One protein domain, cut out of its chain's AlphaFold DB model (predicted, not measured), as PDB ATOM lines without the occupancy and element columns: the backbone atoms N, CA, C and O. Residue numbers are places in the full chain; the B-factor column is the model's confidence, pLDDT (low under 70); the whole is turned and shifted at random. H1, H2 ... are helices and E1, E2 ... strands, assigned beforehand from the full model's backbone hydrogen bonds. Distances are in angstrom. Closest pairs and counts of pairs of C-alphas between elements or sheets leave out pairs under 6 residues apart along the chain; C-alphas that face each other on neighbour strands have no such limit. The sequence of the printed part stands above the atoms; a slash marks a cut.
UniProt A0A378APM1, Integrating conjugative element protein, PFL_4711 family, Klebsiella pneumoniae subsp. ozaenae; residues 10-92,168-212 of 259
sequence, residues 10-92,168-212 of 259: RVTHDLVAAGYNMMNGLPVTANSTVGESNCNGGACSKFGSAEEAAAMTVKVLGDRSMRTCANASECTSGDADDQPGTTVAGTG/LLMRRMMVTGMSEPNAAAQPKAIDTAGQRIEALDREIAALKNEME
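Overview. This is residues 10 to 92 and 168 to 212 of the 259 residues of the protein "Integrating conjugative element protein, PFL_4711 family" of Klebsiella pneumoniae subsp. ozaenae (UniProt A0A378APM1). This is a compact cluster of crossing helices built round H1, with H3 and H4 packed on it and the long H6 side by side with H4, running the opposite way until its residues 205 to 212 stick out past the rest. A long loop, residues 67 to 92, runs away from E1 and folds back, with residues 87 to 88 paired antiparallel with 63 to 64, while residues 24 to 41 make another long loop leading to the short H2. The printed part has 128 residues, with six named helices and one named strand in the order H1 H2 H3 E1 H4 H5 H6, and its class is mostly helix. The radius of gyration of the C-alphas is 15.2 A, and they span 46 by 36 by 24 A.

Along the chain. Find C-alpha 11 at (118.427, 59.988, 119.726); from there H1, residues 11 to 23, runs 17.8 A. Go on to H2, residues 42 to 46, and then to H3, residues 50 to 61, 16.2 A long. E1 follows at residues 63 to 66, and you will find that it pairs with no named strand. Past the cut, look for C-alpha 168 at (120.000, 54.209, 136.720), where H4, residues 168 to 178, begins its 15.5 A. H5 is residues 181 to 184, and H6, residues 187 to 212, runs 37.4 A to C-alpha 212 at (108.209, 52.564, 149.365).

Arrangement. Begin at H1, whose centre is nearest to the mean of the C-alphas. It touches H3 at a steep tilt of 43 degrees, opposite ways, with the C-alphas of Ala 17 and Ala 50 closest at 4.4 A. It touches H4 about perpendicular, at 84 degrees, with C-alphas 19 and 177 closest at 3.8 A. H4 touches H6 at a shallow tilt of 9 degrees, opposite ways, closest at C-alphas 178 and 190, 6.5 A. H1 touches H6 with residues 11 to 12 alone, closest at C-alphas 11 and 189, 6.1 A. H2 only just touches H1, with 3 pairs of C-alphas within 8 A, closest at C-alphas 43 and 20, 6.3 A. H5 and H6 only just touch, with 3 such pairs, and only at the corner, closest at C-alphas 184 and 190, 6.6 A. H2 and H6 are apart. In H1, H2, H3, H4 and H6 every O i to N i+4 pair is within hydrogen-bond range; H5 is too short for such a pair.

Size, cuts and confidence. The C-alphas of Ser 73 and Glu 212, the two farthest apart, are 51.4 A from each other. Residues 93 to 167 are not printed, and C-alphas 92 and 168 are 13.6 A apart across this cut. The link from H1 to H2 is long. Mean pLDDT of the printed part is 88.0; look for values under 70 at residues 70 to 72, 77 to 82 and 84 to 85.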
ATOM      1  N   ARG A  10     118.806  58.333 115.689       90.25
ATOM      2  CA  ARG A  10     117.849  57.802 116.661       90.25
ATOM      3  C   ARG A  10     118.350  58.197 118.040       90.25
ATOM      4  O   ARG A  10     119.289  57.603 118.553       90.25
ATOM      5  N   VAL A  11     117.810  59.284 118.589       91.19
ATOM      6  CA  VAL A  11     118.427  59.988 119.726       91.19
ATOM      7  C   VAL A  11     118.644  59.073 120.929       91.19
ATOM      8  O   VAL A  11     119.743  59.045 121.470       91.19
ATOM      9  N   THR A  12     117.625  58.330 121.360       94.31
ATOM     10  CA  THR A  12     117.761  57.435 122.514       94.31
ATOM     11  C   THR A  12     118.719  56.299 122.177       94.31
ATOM     12  O   THR A  12     119.665  56.054 122.924       94.31
ATOM     13  N   HIS A  13     118.498  55.630 121.045       95.00
ATOM     14  CA  HIS A  13     119.299  54.498 120.605       95.00
ATOM     15  C   HIS A  13     120.792  54.840 120.493       95.00
ATOM     16  O   HIS A  13     121.629  54.216 121.143       95.00
ATOM     17  N   ASP A  14     121.128  55.847 119.688       93.44
ATOM     18  CA  ASP A  14     122.503  56.162 119.307       93.44
ATOM     19  C   ASP A  14     123.302  56.688 120.504       93.44
ATOM     20  O   ASP A  14     124.467  56.325 120.676       93.44
ATOM     21  N   LEU A  15     122.673  57.478 121.383       95.06
ATOM     22  CA  LEU A  15     123.318  57.952 122.610       95.06
ATOM     23  C   LEU A  15     123.564  56.815 123.598       95.06
ATOM     24  O   LEU A  15     124.624  56.768 124.217       95.06
ATOM     25  N   VAL A  16     122.620  55.888 123.755       96.81
ATOM     26  CA  VAL A  16     122.818  54.739 124.647       96.81
ATOM     27  C   VAL A  16     123.899  53.816 124.104       96.81
ATOM     28  O   VAL A  16     124.763  53.403 124.873       96.81
ATOM     29  N   ALA A  17     123.902  53.538 122.799       96.25
ATOM     30  CA  ALA A  17     124.926  52.714 122.167       96.25
ATOM     31  C   ALA A  17     126.325  53.335 122.330       96.25
ATOM     32  O   ALA A  17     127.255  52.670 122.796       96.25
ATOM     33  N   ALA A  18     126.464  54.633 122.036       95.25
ATOM     34  CA  ALA A  18     127.713  55.364 122.235       95.25
ATOM     35  C   ALA A  18     128.128  55.379 123.713       95.25
ATOM     36  O   ALA A  18     129.274  55.072 124.041       95.25
ATOM     37  N   GLY A  19     127.191  55.671 124.616       95.69
ATOM     38  CA  GLY A  19     127.419  55.701 126.056       95.69
ATOM     39  C   GLY A  19     127.857  54.352 126.620       95.69
ATOM     40  O   GLY A  19     128.820  54.301 127.379       95.69
ATOM     41  N   TYR A  20     127.213  53.257 126.210       96.81
ATOM     42  CA  TYR A  20     127.613  51.895 126.568       96.81
ATOM     43  C   TYR A  20     129.055  51.618 126.140       96.81
ATOM     44  O   TYR A  20     129.863  51.154 126.945       96.81
ATOM     45  N   ASN A  21     129.399  51.933 124.890       95.19
ATOM     46  CA  ASN A  21     130.744  51.714 124.369       95.19
ATOM     47  C   ASN A  21     131.784  52.535 125.138       95.19
ATOM     48  O   ASN A  21     132.772  51.979 125.614       95.19
ATOM     49  N   MET A  22     131.522  53.824 125.360       94.00
ATOM     50  CA  MET A  22     132.399  54.706 126.136       94.00
ATOM     51  C   MET A  22     132.597  54.212 127.572       94.00
ATOM     52  O   MET A  22     133.724  54.195 128.062       94.00
ATOM     53  N   MET A  23     131.528  53.759 128.237       93.38
ATOM     54  CA  MET A  23     131.596  53.199 129.592       93.38
ATOM     55  C   MET A  23     132.443  51.923 129.674       93.38
ATOM     56  O   MET A  23     132.971  51.618 130.741       93.38
ATOM     57  N   ASN A  24     132.588  51.196 128.565       92.31
ATOM     58  CA  ASN A  24     133.412  49.993 128.460       92.31
ATOM     59  C   ASN A  24     134.780  50.247 127.798       92.31
ATOM     60  O   ASN A  24     135.517  49.298 127.539       92.31
ATOM     61  N   GLY A  25     135.137  51.505 127.509       90.06
ATOM     62  CA  GLY A  25     136.392  51.848 126.830       90.06
ATOM     63  C   GLY A  25     136.473  51.361 125.377       90.06
ATOM     64  O   GLY A  25     137.567  51.203 124.840       90.06
ATOM     65  N   LEU A  26     135.328  51.104 124.743       91.19
ATOM     66  CA  LEU A  26     135.220  50.675 123.353       91.19
ATOM     67  C   LEU A  26     135.060  51.882 122.413       91.19
ATOM     68  O   LEU A  26     134.556  52.930 122.830       91.19
ATOM     69  N   PRO A  27     135.423  51.745 121.123       91.75
ATOM     70  CA  PRO A  27     135.060  52.730 120.110       91.75
ATOM     71  C   PRO A  27     133.547  52.975 120.091       91.75
ATOM     72  O   PRO A  27     132.768  52.030 120.163       91.75
ATOM     73  N   VAL A  28     133.122  54.230 119.934       90.06
ATOM     74  CA  VAL A  28     131.701  54.621 120.038       90.06
ATOM     75  C   VAL A  28     130.789  53.920 119.025       90.06
ATOM     76  O   VAL A  28     129.613  53.717 119.303       90.06
ATOM     77  N   THR A  29     131.341  53.488 117.888       87.44
ATOM     78  CA  THR A  29     130.643  52.749 116.822       87.44
ATOM     79  C   THR A  29     130.843  51.230 116.894       87.44
ATOM     80  O   THR A  29     130.587  50.533 115.911       87.44
ATOM     81  N   ALA A  30     131.396  50.701 117.987       89.31
ATOM     82  CA  ALA A  30     131.600  49.267 118.138       89.31
ATOM     83  C   ALA A  30     130.258  48.545 118.334       89.31
ATOM     84  O   ALA A  30     129.446  48.942 119.163       89.31
ATOM     85  N   ASN A  31     130.070  47.445 117.605       84.81
ATOM     86  CA  ASN A  31     128.889  46.576 117.713       84.81
ATOM     87  C   ASN A  31     129.241  45.177 118.245       84.81
ATOM     88  O   ASN A  31     128.432  44.254 118.180       84.81
ATOM     89  N   SER A  32     130.470  44.989 118.727       85.00
ATOM     90  CA  SER A  32     130.914  43.725 119.309       85.00
ATOM     91  C   SER A  32     130.250  43.481 120.659       85.00
ATOM     92  O   SER A  32     130.069  44.411 121.446       85.00
ATOM     93  N   THR A  33     129.962  42.219 120.959       88.94
ATOM     94  CA  THR A  33     129.576  41.809 122.306       88.94
ATOM     95  C   THR A  33     130.770  41.890 123.259       88.94
ATOM     96  O   THR A  33     131.911  41.604 122.885       88.94
ATOM     97  N   VAL A  34     130.515  42.275 124.509       88.06
ATOM     98  CA  VAL A  34     131.506  42.253 125.586       88.06
ATOM     99  C   VAL A  34     131.405  40.907 126.290       88.06
ATOM    100  O   VAL A  34     130.424  40.623 126.970       88.06
ATOM    101  N   GLY A  35     132.413  40.052 126.104       83.56
ATOM    102  CA  GLY A  35     132.485  38.775 126.817       83.56
ATOM    103  C   GLY A  35     132.664  38.974 128.325       83.56
ATOM    104  O   GLY A  35     133.299  39.938 128.747       83.56
ATOM    105  N   GLU A  36     132.166  38.031 129.129       80.00
ATOM    106  CA  GLU A  36     132.208  38.099 130.601       80.00
ATOM    107  C   GLU A  36     133.622  38.351 131.150       80.00
ATOM    108  O   GLU A  36     133.797  39.165 132.050       80.00
ATOM    109  N   SER A  37     134.653  37.728 130.565       83.81
ATOM    110  CA  SER A  37     136.053  37.905 130.986       83.81
ATOM    111  C   SER A  37     136.604  39.313 130.754       83.81
ATOM    112  O   SER A  37     137.603  39.690 131.359       83.81
ATOM    113  N   ASN A  38     135.984  40.066 129.845       83.38
ATOM    114  CA  ASN A  38     136.405  41.407 129.447       83.38
ATOM    115  C   ASN A  38     135.487  42.484 130.044       83.38
ATOM    116  O   ASN A  38     135.707  43.674 129.817       83.38
ATOM    117  N   CYS A  39     134.458  42.074 130.787       87.50
ATOM    118  CA  CYS A  39     133.517  42.978 131.405       87.50
ATOM    119  C   CYS A  39     134.026  43.462 132.768       87.50
ATOM    120  O   CYS A  39     134.050  42.711 133.739       87.50
ATOM    121  N   ASN A  40     134.382  44.746 132.847       80.94
ATOM    122  CA  ASN A  40     134.905  45.372 134.066       80.94
ATOM    123  C   ASN A  40     133.952  46.417 134.684       80.94
ATOM    124  O   ASN A  40     134.338  47.120 135.618       80.94
ATOM    125  N   GLY A  41     132.721  46.558 134.176       82.81
ATOM    126  CA  GLY A  41     131.791  47.611 134.596       82.81
ATOM    127  C   GLY A  41     130.322  47.190 134.601       82.81
ATOM    128  O   GLY A  41     129.927  46.223 133.962       82.81
ATOM    129  N   GLY A  42     129.487  47.970 135.297       83.25
ATOM    130  CA  GLY A  42     128.055  47.669 135.455       83.25
ATOM    131  C   GLY A  42     127.248  47.651 134.146       83.25
ATOM    132  O   GLY A  42     126.184  47.045 134.085       83.25
ATOM    133  N   ALA A  43     127.745  48.303 133.086       88.44
ATOM    134  CA  ALA A  43     127.091  48.313 131.778       88.44
ATOM    135  C   ALA A  43     127.145  46.940 131.101       88.44
ATOM    136  O   ALA A  43     126.105  46.381 130.761       88.44
ATOM    137  N   CYS A  44     128.347  46.381 130.947       91.00
ATOM    138  CA  CYS A  44     128.541  45.085 130.301       91.00
ATOM    139  C   CYS A  44     128.031  43.903 131.134       91.00
ATOM    140  O   CYS A  44     127.723  42.856 130.577       91.00
ATOM    141  N   SER A  45     127.903  44.063 132.458       89.75
ATOM    142  CA  SER A  45     127.324  43.019 133.309       89.75
ATOM    143  C   SER A  45     125.810  42.923 133.146       89.75
ATOM    144  O   SER A  45     125.230  41.884 133.446       89.75
ATOM    145  N   LYS A  46     125.165  44.012 132.707       92.56
ATOM    146  CA  LYS A  46     123.719  44.059 132.483       92.56
ATOM    147  C   LYS A  46     123.332  43.808 131.029       92.56
ATOM    148  O   LYS A  46     122.318  43.162 130.794       92.56
ATOM    149  N   PHE A  47     124.115  44.329 130.088       94.31
ATOM    150  CA  PHE A  47     123.872  44.215 128.654       94.31
ATOM    151  C   PHE A  47     125.121  43.675 127.968       94.31
ATOM    152  O   PHE A  47     126.210  44.224 128.141       94.31
ATOM    153  N   GLY A  48     124.975  42.645 127.143       92.50
ATOM    154  CA  GLY A  48     126.091  42.027 126.432       92.50
ATOM    155  C   GLY A  48     126.624  42.871 125.275       92.50
ATOM    156  O   GLY A  48     127.721  42.602 124.789       92.50
ATOM    157  N   SER A  49     125.880  43.880 124.809       94.75
ATOM    158  CA  SER A  49     126.294  44.764 123.711       94.75
ATOM    159  C   SER A  49     125.643  46.149 123.770       94.75
ATOM    160  O   SER A  49     124.635  46.353 124.451       94.75
ATOM    161  N   ALA A  50     126.197  47.083 122.992       95.81
ATOM    162  CA  ALA A  50     125.635  48.415 122.784       95.81
ATOM    163  C   ALA A  50     124.214  48.370 122.191       95.81
ATOM    164  O   ALA A  50     123.350  49.122 122.633       95.81
ATOM    165  N   GLU A  51     123.963  47.462 121.242       95.38
ATOM    166  CA  GLU A  51     122.644  47.278 120.619       95.38
ATOM    167  C   GLU A  51     121.608  46.788 121.637       95.38
ATOM    168  O   GLU A  51     120.508  47.323 121.715       95.38
ATOM    169  N   GLU A  52     121.966  45.810 122.474       95.62
ATOM    170  CA  GLU A  52     121.067  45.300 123.513       95.62
ATOM    171  C   GLU A  52     120.691  46.398 124.520       95.62
ATOM    172  O   GLU A  52     119.515  46.575 124.852       95.62
ATOM    173  N   ALA A  53     121.680  47.184 124.958       96.44
ATOM    174  CA  ALA A  53     121.464  48.325 125.839       96.44
ATOM    175  C   ALA A  53     120.553  49.383 125.192       96.44
ATOM    176  O   ALA A  53     119.615  49.881 125.830       96.44
ATOM    177  N   ALA A  54     120.804  49.715 123.923       96.31
ATOM    178  CA  ALA A  54     120.040  50.699 123.168       96.31
ATOM    179  C   ALA A  54     118.593  50.244 122.948       96.31
ATOM    180  O   ALA A  54     117.668  50.973 123.303       96.31
ATOM    181  N   ALA A  55     118.381  49.019 122.464       95.56
ATOM    182  CA  ALA A  55     117.059  48.447 122.233       95.56
ATOM    183  C   ALA A  55     116.226  48.381 123.521       95.56
ATOM    184  O   ALA A  55     115.051  48.759 123.525       95.56
ATOM    185  N   MET A  56     116.834  47.968 124.639       95.62
ATOM    186  CA  MET A  56     116.145  47.939 125.927       95.62
ATOM    187  C   MET A  56     115.767  49.353 126.393       95.62
ATOM    188  O   MET A  56     114.656  49.574 126.874       95.62
ATOM    189  N   THR A  57     116.651  50.335 126.211       96.00
ATOM    190  CA  THR A  57     116.365  51.723 126.608       96.00
ATOM    191  C   THR A  57     115.286  52.354 125.727       96.00
ATOM    192  O   THR A  57     114.391  53.023 126.243       96.00
ATOM    193  N   VAL A  58     115.303  52.089 124.417       95.25
ATOM    194  CA  VAL A  58     114.256  52.517 123.473       95.25
ATOM    195  C   VAL A  58     112.909  51.899 123.825       95.25
ATOM    196  O   VAL A  58     111.903  52.600 123.821       95.25
ATOM    197  N   LYS A  59     112.860  50.615 124.190       94.62
ATOM    198  CA  LYS A  59     111.609  49.974 124.620       94.62
ATOM    199  C   LYS A  59     111.002  50.677 125.841       94.62
ATOM    200  O   LYS A  59     109.788  50.830 125.902       94.62
ATOM    201  N   VAL A  60     111.824  51.151 126.779       94.38
ATOM    202  CA  VAL A  60     111.350  51.861 127.981       94.38
ATOM    203  C   VAL A  60     110.962  53.309 127.678       94.38
ATOM    204  O   VAL A  60     109.847  53.719 127.993       94.38
ATOM    205  N   LEU A  61     111.861  54.088 127.073       92.88
ATOM    206  CA  LEU A  61     111.728  55.547 126.943       92.88
ATOM    207  C   LEU A  61     111.143  56.007 125.608       92.88
ATOM    208  O   LEU A  61     110.783  57.180 125.455       92.88
ATOM    209  N   GLY A  62     111.064  55.103 124.640       92.50
ATOM    210  CA  GLY A  62     110.816  55.427 123.249       92.50
ATOM    211  C   GLY A  62     112.035  56.055 122.582       92.50
ATOM    212  O   GLY A  62     113.102  56.241 123.176       92.50
ATOM    213  N   ASP A  63     111.851  56.441 121.327       91.00
ATOM    214  CA  ASP A  63     112.880  57.111 120.543       91.00
ATOM    215  C   ASP A  63     112.274  58.175 119.630       91.00
ATOM    216  O   ASP A  63     111.064  58.215 119.395       91.00
ATOM    217  N   ARG A  64     113.115  59.074 119.135       86.88
ATOM    218  CA  ARG A  64     112.775  60.058 118.120       86.88
ATOM    219  C   ARG A  64     113.883  60.093 117.078       86.88
ATOM    220  O   ARG A  64     115.033  60.390 117.396       86.88
ATOM    221  N   SER A  65     113.501  59.852 115.833       84.62
ATOM    222  CA  SER A  65     114.376  60.033 114.682       84.62
ATOM    223  C   SER A  65     114.564  61.524 114.371       84.62
ATOM    224  O   SER A  65     113.634  62.341 114.443       84.62
ATOM    225  N   MET A  66     115.793  61.898 114.030       79.75
ATOM    226  CA  MET A  66     116.188  63.263 113.715       79.75
ATOM    227  C   MET A  66     117.085  63.322 112.485       79.75
ATOM    228  O   MET A  66     117.902  62.444 112.211       79.75
ATOM    229  N   ARG A  67     116.943  64.426 111.757       79.88
ATOM    230  CA  ARG A  67     117.664  64.722 110.523       79.88
ATOM    231  C   ARG A  67     118.408  66.043 110.643       79.88
ATOM    232  O   ARG A  67     117.925  66.967 111.296       79.88
ATOM    233  N   THR A  68     119.586  66.119 110.030       74.81
ATOM    234  CA  THR A  68     120.486  67.278 110.110       74.81
ATOM    235  C   THR A  68     120.557  68.087 108.817       74.81
ATOM    236  O   THR A  68     121.166  69.153 108.830       74.81
ATOM    237  N   CYS A  69     119.931  67.636 107.718       74.38
ATOM    238  CA  CYS A  69     119.919  68.404 106.470       74.38
ATOM    239  C   CYS A  69     119.247  69.767 106.655       74.38
ATOM    240  O   CYS A  69     118.256  69.898 107.379       74.38
ATOM    241  N   ALA A  70     119.761  70.769 105.940       69.81
ATOM    242  CA  ALA A  70     119.166  72.100 105.893       69.81
ATOM    243  C   ALA A  70     117.817  72.096 105.151       69.81
ATOM    244  O   ALA A  70     116.884  72.774 105.577       69.81
ATOM    245  N   ASN A  71     117.699  71.288 104.090       68.88
ATOM    246  CA  ASN A  71     116.474  71.121 103.313       68.88
ATOM    247  C   ASN A  71     115.817  69.766 103.603       68.88
ATOM    248  O   ASN A  71     116.455  68.718 103.513       68.88
ATOM    249  N   ALA A  72     114.511  69.771 103.888       67.50
ATOM    250  CA  ALA A  72     113.750  68.546 104.159       67.50
ATOM    251  C   ALA A  72     113.735  67.573 102.963       67.50
ATOM    252  O   ALA A  72     113.745  66.361 103.156       67.50
ATOM    253  N   SER A  73     113.783  68.096 101.733       71.88
ATOM    254  CA  SER A  73     113.843  67.310 100.493       71.88
ATOM    255  C   SER A  73     115.136  66.507 100.325       71.88
ATOM    256  O   SER A  73     115.155  65.548  99.564       71.88
ATOM    257  N   GLU A  74     116.209  66.884 101.023       71.25
ATOM    258  CA  GLU A  74     117.516  66.213 100.977       71.25
ATOM    259  C   GLU A  74     117.655  65.127 102.061       71.25
ATOM    260  O   GLU A  74     118.641  64.395 102.090       71.25
ATOM    261  N   CYS A  75     116.662  65.011 102.950       70.88
ATOM    262  CA  CYS A  75     116.698  64.175 104.150       70.88
ATOM    263  C   CYS A  75     115.590  63.108 104.174       70.88
ATOM    264  O   CYS A  75     115.015  62.812 105.221       70.88
ATOM    265  N   THR A  76     115.297  62.529 103.010       70.56
ATOM    266  CA  THR A  76     114.290  61.468 102.820       70.56
ATOM    267  C   THR A  76     114.899  60.073 102.648       70.56
ATOM    268  O   THR A  76     114.166  59.094 102.531       70.56
ATOM    269  N   SER A  77     116.233  59.960 102.624       68.19
ATOM    270  CA  SER A  77     116.958  58.708 102.367       68.19
ATOM    271  C   SER A  77     116.851  57.715 103.526       68.19
ATOM    272  O   SER A  77     117.283  58.054 104.620       68.19
ATOM    273  N   GLY A  78     116.397  56.488 103.295       67.56
ATOM    274  CA  GLY A  78     116.228  55.456 104.331       67.56
ATOM    275  C   GLY A  78     114.798  54.920 104.348       67.56
ATOM    276  O   GLY A  78     113.999  55.282 103.481       67.56
ATOM    277  N   ASP A  79     114.479  54.074 105.323       65.88
ATOM    278  CA  ASP A  79     113.153  53.457 105.443       65.88
ATOM    279  C   ASP A  79     112.139  54.387 106.149       65.88
ATOM    280  O   ASP A  79     112.403  55.565 106.410       65.88
ATOM    281  N   ALA A  80     110.929  53.897 106.438       68.44
ATOM    282  CA  ALA A  80     109.899  54.682 107.133       68.44
ATOM    283  C   ALA A  80     110.364  55.174 108.522       68.44
ATOM    284  O   ALA A  80     110.041  56.290 108.941       68.44
ATOM    285  N   ASP A  81     111.188  54.372 109.199       65.69
ATOM    286  CA  ASP A  81     111.740  54.673 110.526       65.69
ATOM    287  C   ASP A  81     112.824  55.759 110.497       65.69
ATOM    288  O   ASP A  81     113.112  56.403 111.508       65.69
ATOM    289  N   ASP A  82     113.377  56.008 109.313       64.94
ATOM    290  CA  ASP A  82     114.396  57.011 109.053       64.94
ATOM    291  C   ASP A  82     113.791  58.378 108.679       64.94
ATOM    292  O   ASP A  82     114.515  59.369 108.521       64.94
ATOM    293  N   GLN A  83     112.473  58.478 108.499       72.75
ATOM    294  CA  GLN A  83     111.854  59.741 108.100       72.75
ATOM    295  C   GLN A  83     111.927  60.787 109.226       72.75
ATOM    296  O   GLN A  83     111.827  60.447 110.404       72.75
ATOM    297  N   PRO A  84     112.111  62.082 108.903       67.25
ATOM    298  CA  PRO A  84     112.227  63.121 109.920       67.25
ATOM    299  C   PRO A  84     111.018  63.140 110.868       67.25
ATOM    300  O   PRO A  84     109.889  63.372 110.442       67.25
ATOM    301  N   GLY A  85     111.259  62.975 112.172       68.69
ATOM    302  CA  GLY A  85     110.216  63.079 113.194       68.69
ATOM    303  C   GLY A  85     109.451  61.786 113.481       68.69
ATOM    304  O   GLY A  85     108.572  61.811 114.349       68.69
ATOM    305  N   THR A  86     109.803  60.660 112.850       78.25
ATOM    306  CA  THR A  86     109.305  59.340 113.261       78.25
ATOM    307  C   THR A  86     109.642  59.104 114.732       78.25
ATOM    308  O   THR A  86     110.773  59.328 115.171       78.25
ATOM    309  N   THR A  87     108.639  58.710 115.511       82.69
ATOM    310  CA  THR A  87     108.733  58.557 116.965       82.69
ATOM    311  C   THR A  87     108.316  57.145 117.347       82.69
ATOM    312  O   THR A  87     107.270  56.670 116.912       82.69
ATOM    313  N   VAL A  88     109.115  56.499 118.192       88.06
ATOM    314  CA  VAL A  88     108.797  55.209 118.809       88.06
ATOM    315  C   VAL A  88     108.280  55.478 120.217       88.06
ATOM    316  O   VAL A  88     108.906  56.219 120.978       88.06
ATOM    317  N   ALA A  89     107.126  54.908 120.560       88.25
ATOM    318  CA  ALA A  89     106.567  55.019 121.901       88.25
ATOM    319  C   ALA A  89     107.300  54.080 122.871       88.25
ATOM    320  O   ALA A  89     107.554  52.922 122.546       88.25
ATOM    321  N   GLY A  90     107.621  54.589 124.060       90.44
ATOM    322  CA  GLY A  90     108.147  53.786 125.159       90.44
ATOM    323  C   GLY A  90     107.023  53.160 125.977       90.44
ATOM    324  O   GLY A  90     105.936  53.727 126.079       90.44
ATOM    325  N   THR A  91     107.287  52.003 126.576       92.50
ATOM    326  CA  THR A  91     106.331  51.298 127.438       92.50
ATOM    327  C   THR A  91     106.465  51.653 128.920       92.50
ATOM    328  O   THR A  91     105.666  51.180 129.723       92.50
ATOM    329  N   GLY A  92     107.493  52.422 129.301       93.19
ATOM    330  CA  GLY A  92     107.887  52.610 130.699       93.19
ATOM    331  C   GLY A  92     108.479  51.337 131.320       93.19
ATOM    332  O   GLY A  92     108.730  50.344 130.625       93.19
ATOM    333  N   LEU A 168     118.841  53.371 136.404       95.38
ATOM    334  CA  LEU A 168     120.000  54.209 136.720       95.38
ATOM    335  C   LEU A 168     121.150  53.988 135.732       95.38
ATOM    336  O   LEU A 168     121.851  54.938 135.369       95.38
ATOM    337  N   LEU A 169     121.336  52.749 135.276       95.94
ATOM    338  CA  LEU A 169     122.324  52.418 134.262       95.94
ATOM    339  C   LEU A 169     121.960  53.023 132.900       95.94
ATOM    340  O   LEU A 169     122.815  53.661 132.289       95.94
ATOM    341  N   MET A 170     120.700  52.913 132.464       96.69
ATOM    342  CA  MET A 170     120.194  53.575 131.250       96.69
ATOM    343  C   MET A 170     120.465  55.078 131.287       96.69
ATOM    344  O   MET A 170     121.023  55.637 130.341       96.69
ATOM    345  N   ARG A 171     120.174  55.723 132.422       96.81
ATOM    346  CA  ARG A 171     120.440  57.149 132.634       96.81
ATOM    347  C   ARG A 171     121.915  57.479 132.452       96.81
ATOM    348  O   ARG A 171     122.260  58.452 131.783       96.81
ATOM    349  N   ARG A 172     122.800  56.678 133.049       96.62
ATOM    350  CA  ARG A 172     124.250  56.883 132.968       96.62
ATOM    351  C   ARG A 172     124.767  56.694 131.544       96.62
ATOM    352  O   ARG A 172     125.593  57.496 131.116       96.62
ATOM    353  N   MET A 173     124.254  55.705 130.809       96.94
ATOM    354  CA  MET A 173     124.582  55.511 129.395       96.94
ATOM    355  C   MET A 173     124.145  56.716 128.559       96.94
ATOM    356  O   MET A 173     124.970  57.264 127.841       96.94
ATOM    357  N   MET A 174     122.911  57.209 128.721       96.00
ATOM    358  CA  MET A 174     122.441  58.398 127.997       96.00
ATOM    359  C   MET A 174     123.303  59.635 128.275       96.00
ATOM    360  O   MET A 174     123.755  60.288 127.339       96.00
ATOM    361  N   VAL A 175     123.584  59.931 129.548       96.25
ATOM    362  CA  VAL A 175     124.429  61.076 129.937       96.25
ATOM    363  C   VAL A 175     125.853  60.934 129.389       96.25
ATOM    364  O   VAL A 175     126.442  61.908 128.922       96.25
ATOM    365  N   THR A 176     126.409  59.720 129.409       95.81
ATOM    366  CA  THR A 176     127.742  59.457 128.848       95.81
ATOM    367  C   THR A 176     127.738  59.639 127.331       95.81
ATOM    368  O   THR A 176     128.622  60.301 126.800       95.81
ATOM    369  N   GLY A 177     126.715  59.134 126.637       95.06
ATOM    370  CA  GLY A 177     126.550  59.296 125.194       95.06
ATOM    371  C   GLY A 177     126.395  60.751 124.761       95.06
ATOM    372  O   GLY A 177     126.941  61.144 123.739       95.06
ATOM    373  N   MET A 178     125.732  61.590 125.564       94.25
ATOM    374  CA  MET A 178     125.664  63.040 125.313       94.25
ATOM    375  C   MET A 178     127.037  63.723 125.352       94.25
ATOM    376  O   MET A 178     127.193  64.807 124.797       94.25
ATOM    377  N   SER A 179     128.022  63.101 126.006       93.00
ATOM    378  CA  SER A 179     129.402  63.593 126.055       93.00
ATOM    379  C   SER A 179     130.233  63.148 124.844       93.00
ATOM    380  O   SER A 179     131.402  63.518 124.738       93.00
ATOM    381  N   GLU A 180     129.666  62.352 123.935       92.81
ATOM    382  CA  GLU A 180     130.328  61.970 122.691       92.81
ATOM    383  C   GLU A 180     130.456  63.200 121.764       92.81
ATOM    384  O   GLU A 180     129.474  63.922 121.575       92.81
ATOM    385  N   PRO A 181     131.639  63.483 121.182       87.62
ATOM    386  CA  PRO A 181     131.870  64.709 120.415       87.62
ATOM    387  C   PRO A 181     130.904  64.968 119.250       87.62
ATOM    388  O   PRO A 181     130.501  66.114 119.043       87.62
ATOM    389  N   ASN A 182     130.516  63.943 118.486       84.50
ATOM    390  CA  ASN A 182     129.589  64.109 117.364       84.50
ATOM    391  C   ASN A 182     128.150  64.366 117.841       84.50
ATOM    392  O   ASN A 182     127.432  65.149 117.216       84.50
ATOM    393  N   ALA A 183     127.736  63.757 118.952       85.62
ATOM    394  CA  ALA A 183     126.463  64.031 119.611       85.62
ATOM    395  C   ALA A 183     126.426  65.441 120.221       85.62
ATOM    396  O   ALA A 183     125.479  66.192 119.984       85.62
ATOM    397  N   ALA A 184     127.474  65.829 120.951       87.00
ATOM    398  CA  ALA A 184     127.604  67.141 121.586       87.00
ATOM    399  C   ALA A 184     127.615  68.293 120.568       87.00
ATOM    400  O   ALA A 184     127.139  69.389 120.858       87.00
ATOM    401  N   ALA A 185     128.106  68.039 119.352       86.69
ATOM    402  CA  ALA A 185     128.069  68.989 118.245       86.69
ATOM    403  C   ALA A 185     126.662  69.195 117.644       86.69
ATOM    404  O   ALA A 185     126.507  70.039 116.759       86.69
ATOM    405  N   GLN A 186     125.638  68.461 118.103       87.25
ATOM    406  CA  GLN A 186     124.268  68.555 117.605       87.25
ATOM    407  C   GLN A 186     123.280  69.030 118.693       87.25
ATOM    408  O   GLN A 186     122.662  68.206 119.374       87.25
ATOM    409  N   PRO A 187     123.031  70.351 118.820       87.50
ATOM    410  CA  PRO A 187     122.193  70.916 119.883       87.50
ATOM    411  C   PRO A 187     120.789  70.310 119.958       87.50
ATOM    412  O   PRO A 187     120.307  69.973 121.032       87.50
ATOM    413  N   LYS A 188     120.152  70.066 118.804       85.69
ATOM    414  CA  LYS A 188     118.794  69.501 118.768       85.69
ATOM    415  C   LYS A 188     118.719  68.070 119.324       85.69
ATOM    416  O   LYS A 188     117.685  67.680 119.870       85.69
ATOM    417  N   ALA A 189     119.787  67.284 119.164       85.56
ATOM    418  CA  ALA A 189     119.866  65.933 119.717       85.56
ATOM    419  C   ALA A 189     120.081  65.989 121.234       85.56
ATOM    420  O   ALA A 189     119.421  65.249 121.956       85.56
ATOM    421  N   ILE A 190     120.918  66.917 121.711       91.06
ATOM    422  CA  ILE A 190     121.147  67.168 123.140       91.06
ATOM    423  C   ILE A 190     119.867  67.636 123.846       91.06
ATOM    424  O   ILE A 190     119.527  67.091 124.894       91.06
ATOM    425  N   ASP A 191     119.100  68.553 123.250       91.69
ATOM    426  CA  ASP A 191     117.818  69.005 123.809       91.69
ATOM    427  C   ASP A 191     116.805  67.854 123.904       91.69
ATOM    428  O   ASP A 191     116.148  67.656 124.929       91.69
ATOM    429  N   THR A 192     116.707  67.046 122.842       89.31
ATOM    430  CA  THR A 192     115.824  65.868 122.815       89.31
ATOM    431  C   THR A 192     116.266  64.828 123.846       89.31
ATOM    432  O   THR A 192     115.427  64.252 124.539       89.31
ATOM    433  N   ALA A 193     117.572  64.609 123.997       90.69
ATOM    434  CA  ALA A 193     118.132  63.722 125.009       90.69
ATOM    435  C   ALA A 193     117.819  64.208 126.429       90.69
ATOM    436  O   ALA A 193     117.430  63.399 127.269       90.69
ATOM    437  N   GLY A 194     117.900  65.520 126.679       93.81
ATOM    438  CA  GLY A 194     117.506  66.135 127.948       93.81
ATOM    439  C   GLY A 194     116.054  65.824 128.314       93.81
ATOM    440  O   GLY A 194     115.789  65.321 129.403       93.81
ATOM    441  N   GLN A 195     115.122  65.993 127.371       92.00
ATOM    442  CA  GLN A 195     113.707  65.649 127.578       92.00
ATOM    443  C   GLN A 195     113.499  64.158 127.897       92.00
ATOM    444  O   GLN A 195     112.649  63.804 128.718       92.00
ATOM    445  N   ARG A 196     114.272  63.271 127.256       92.00
ATOM    446  CA  ARG A 196     114.220  61.824 127.514       92.00
ATOM    447  C   ARG A 196     114.803  61.460 128.878       92.00
ATOM    448  O   ARG A 196     114.220  60.622 129.560       92.00
ATOM    449  N   ILE A 197     115.886  62.109 129.305       94.81
ATOM    450  CA  ILE A 197     116.458  61.931 130.648       94.81
ATOM    451  C   ILE A 197     115.485  62.426 131.719       94.81
ATOM    452  O   ILE A 197     115.291  61.740 132.714       94.81
ATOM    453  N   GLU A 198     114.809  63.555 131.512       95.38
ATOM    454  CA  GLU A 198     113.775  64.019 132.443       95.38
ATOM    455  C   GLU A 198     112.594  63.044 132.537       95.38
ATOM    456  O   GLU A 198     112.046  62.829 133.618       95.38
ATOM    457  N   ALA A 199     112.183  62.445 131.414       91.56
ATOM    458  CA  ALA A 199     111.171  61.393 131.418       91.56
ATOM    459  C   ALA A 199     111.651  60.156 132.193       91.56
ATOM    460  O   ALA A 199     110.911  59.644 133.030       91.56
ATOM    461  N   LEU A 200     112.899  59.737 131.980       94.75
ATOM    462  CA  LEU A 200     113.526  58.646 132.719       94.75
ATOM    463  C   LEU A 200     113.610  58.938 134.226       94.75
ATOM    464  O   LEU A 200     113.311  58.063 135.033       94.75
ATOM    465  N   ASP A 201     113.959  60.161 134.621       95.62
ATOM    466  CA  ASP A 201     114.044  60.561 136.029       95.62
ATOM    467  C   ASP A 201     112.664  60.528 136.713       95.62
ATOM    468  O   ASP A 201     112.553  60.096 137.864       95.62
ATOM    469  N   ARG A 202     111.590  60.896 135.997       93.56
ATOM    470  CA  ARG A 202     110.207  60.735 136.487       93.56
ATOM    471  C   ARG A 202     109.822  59.268 136.662       93.56
ATOM    472  O   ARG A 202     109.223  58.920 137.676       93.56
ATOM    473  N   GLU A 203     110.188  58.415 135.714       93.19
ATOM    474  CA  GLU A 203     109.957  56.968 135.790       93.19
ATOM    475  C   GLU A 203     110.726  56.323 136.960       93.19
ATOM    476  O   GLU A 203     110.168  55.529 137.715       93.19
ATOM    477  N   ILE A 204     111.983  56.721 137.190       93.81
ATOM    478  CA  ILE A 204     112.780  56.274 138.346       93.81
ATOM    479  C   ILE A 204     112.116  56.698 139.662       93.81
ATOM    480  O   ILE A 204     112.032  55.902 140.601       93.81
ATOM    481  N   ALA A 205     111.622  57.936 139.744       93.94
ATOM    482  CA  ALA A 205     110.898  58.411 140.918       93.94
ATOM    483  C   ALA A 205     109.597  57.623 141.148       93.94
ATOM    484  O   ALA A 205     109.286  57.281 142.288       93.94
ATOM    485  N   ALA A 206     108.867  57.280 140.081       92.00
ATOM    486  CA  ALA A 206     107.671  56.447 140.166       92.00
ATOM    487  C   ALA A 206     107.988  55.042 140.706       92.00
ATOM    488  O   ALA A 206     107.333  54.599 141.650       92.00
ATOM    489  N   LEU A 207     109.039  54.386 140.197       92.00
ATOM    490  CA  LEU A 207     109.501  53.083 140.699       92.00
ATOM    491  C   LEU A 207     109.892  53.134 142.180       92.00
ATOM    492  O   LEU A 207     109.548  52.235 142.950       92.00
ATOM    493  N   LYS A 208     110.601  54.190 142.594       90.00
ATOM    494  CA  LYS A 208     110.967  54.400 143.999       90.00
ATOM    495  C   LYS A 208     109.721  54.518 144.879       90.00
ATOM    496  O   LYS A 208     109.637  53.840 145.901       90.00
ATOM    497  N   ASN A 209     108.754  55.337 144.471       91.50
ATOM    498  CA  ASN A 209     107.508  55.516 145.215       91.50
ATOM    499  C   ASN A 209     106.722  54.200 145.303       91.50
ATOM    500  O   ASN A 209     106.212  53.857 146.364       91.50
ATOM    501  N   GLU A 210     106.661  53.424 144.216       89.94
ATOM    502  CA  GLU A 210     106.032  52.100 144.221       89.94
ATOM    503  C   GLU A 210     106.715  51.148 145.220       89.94
ATOM    504  O   GLU A 210     106.033  50.427 145.952       89.94
ATOM    505  N   MET A 211     108.050  51.179 145.306       86.19
ATOM    506  CA  MET A 211     108.821  50.392 146.276       86.19
ATOM    507  C   MET A 211     108.494  50.755 147.720       86.19
ATOM    508  O   MET A 211     108.276  49.869 148.551       86.19
ATOM    509  N   GLU A 212     108.491  52.050 148.026       88.12
ATOM    510  CA  GLU A 212     108.209  52.564 149.365       88.12
ATOM    511  C   GLU A 212     106.777  52.209 149.779       88.12
ATOM    512  O   GLU A 212     106.585  51.592 150.829       88.12
TER     513      GLU A 212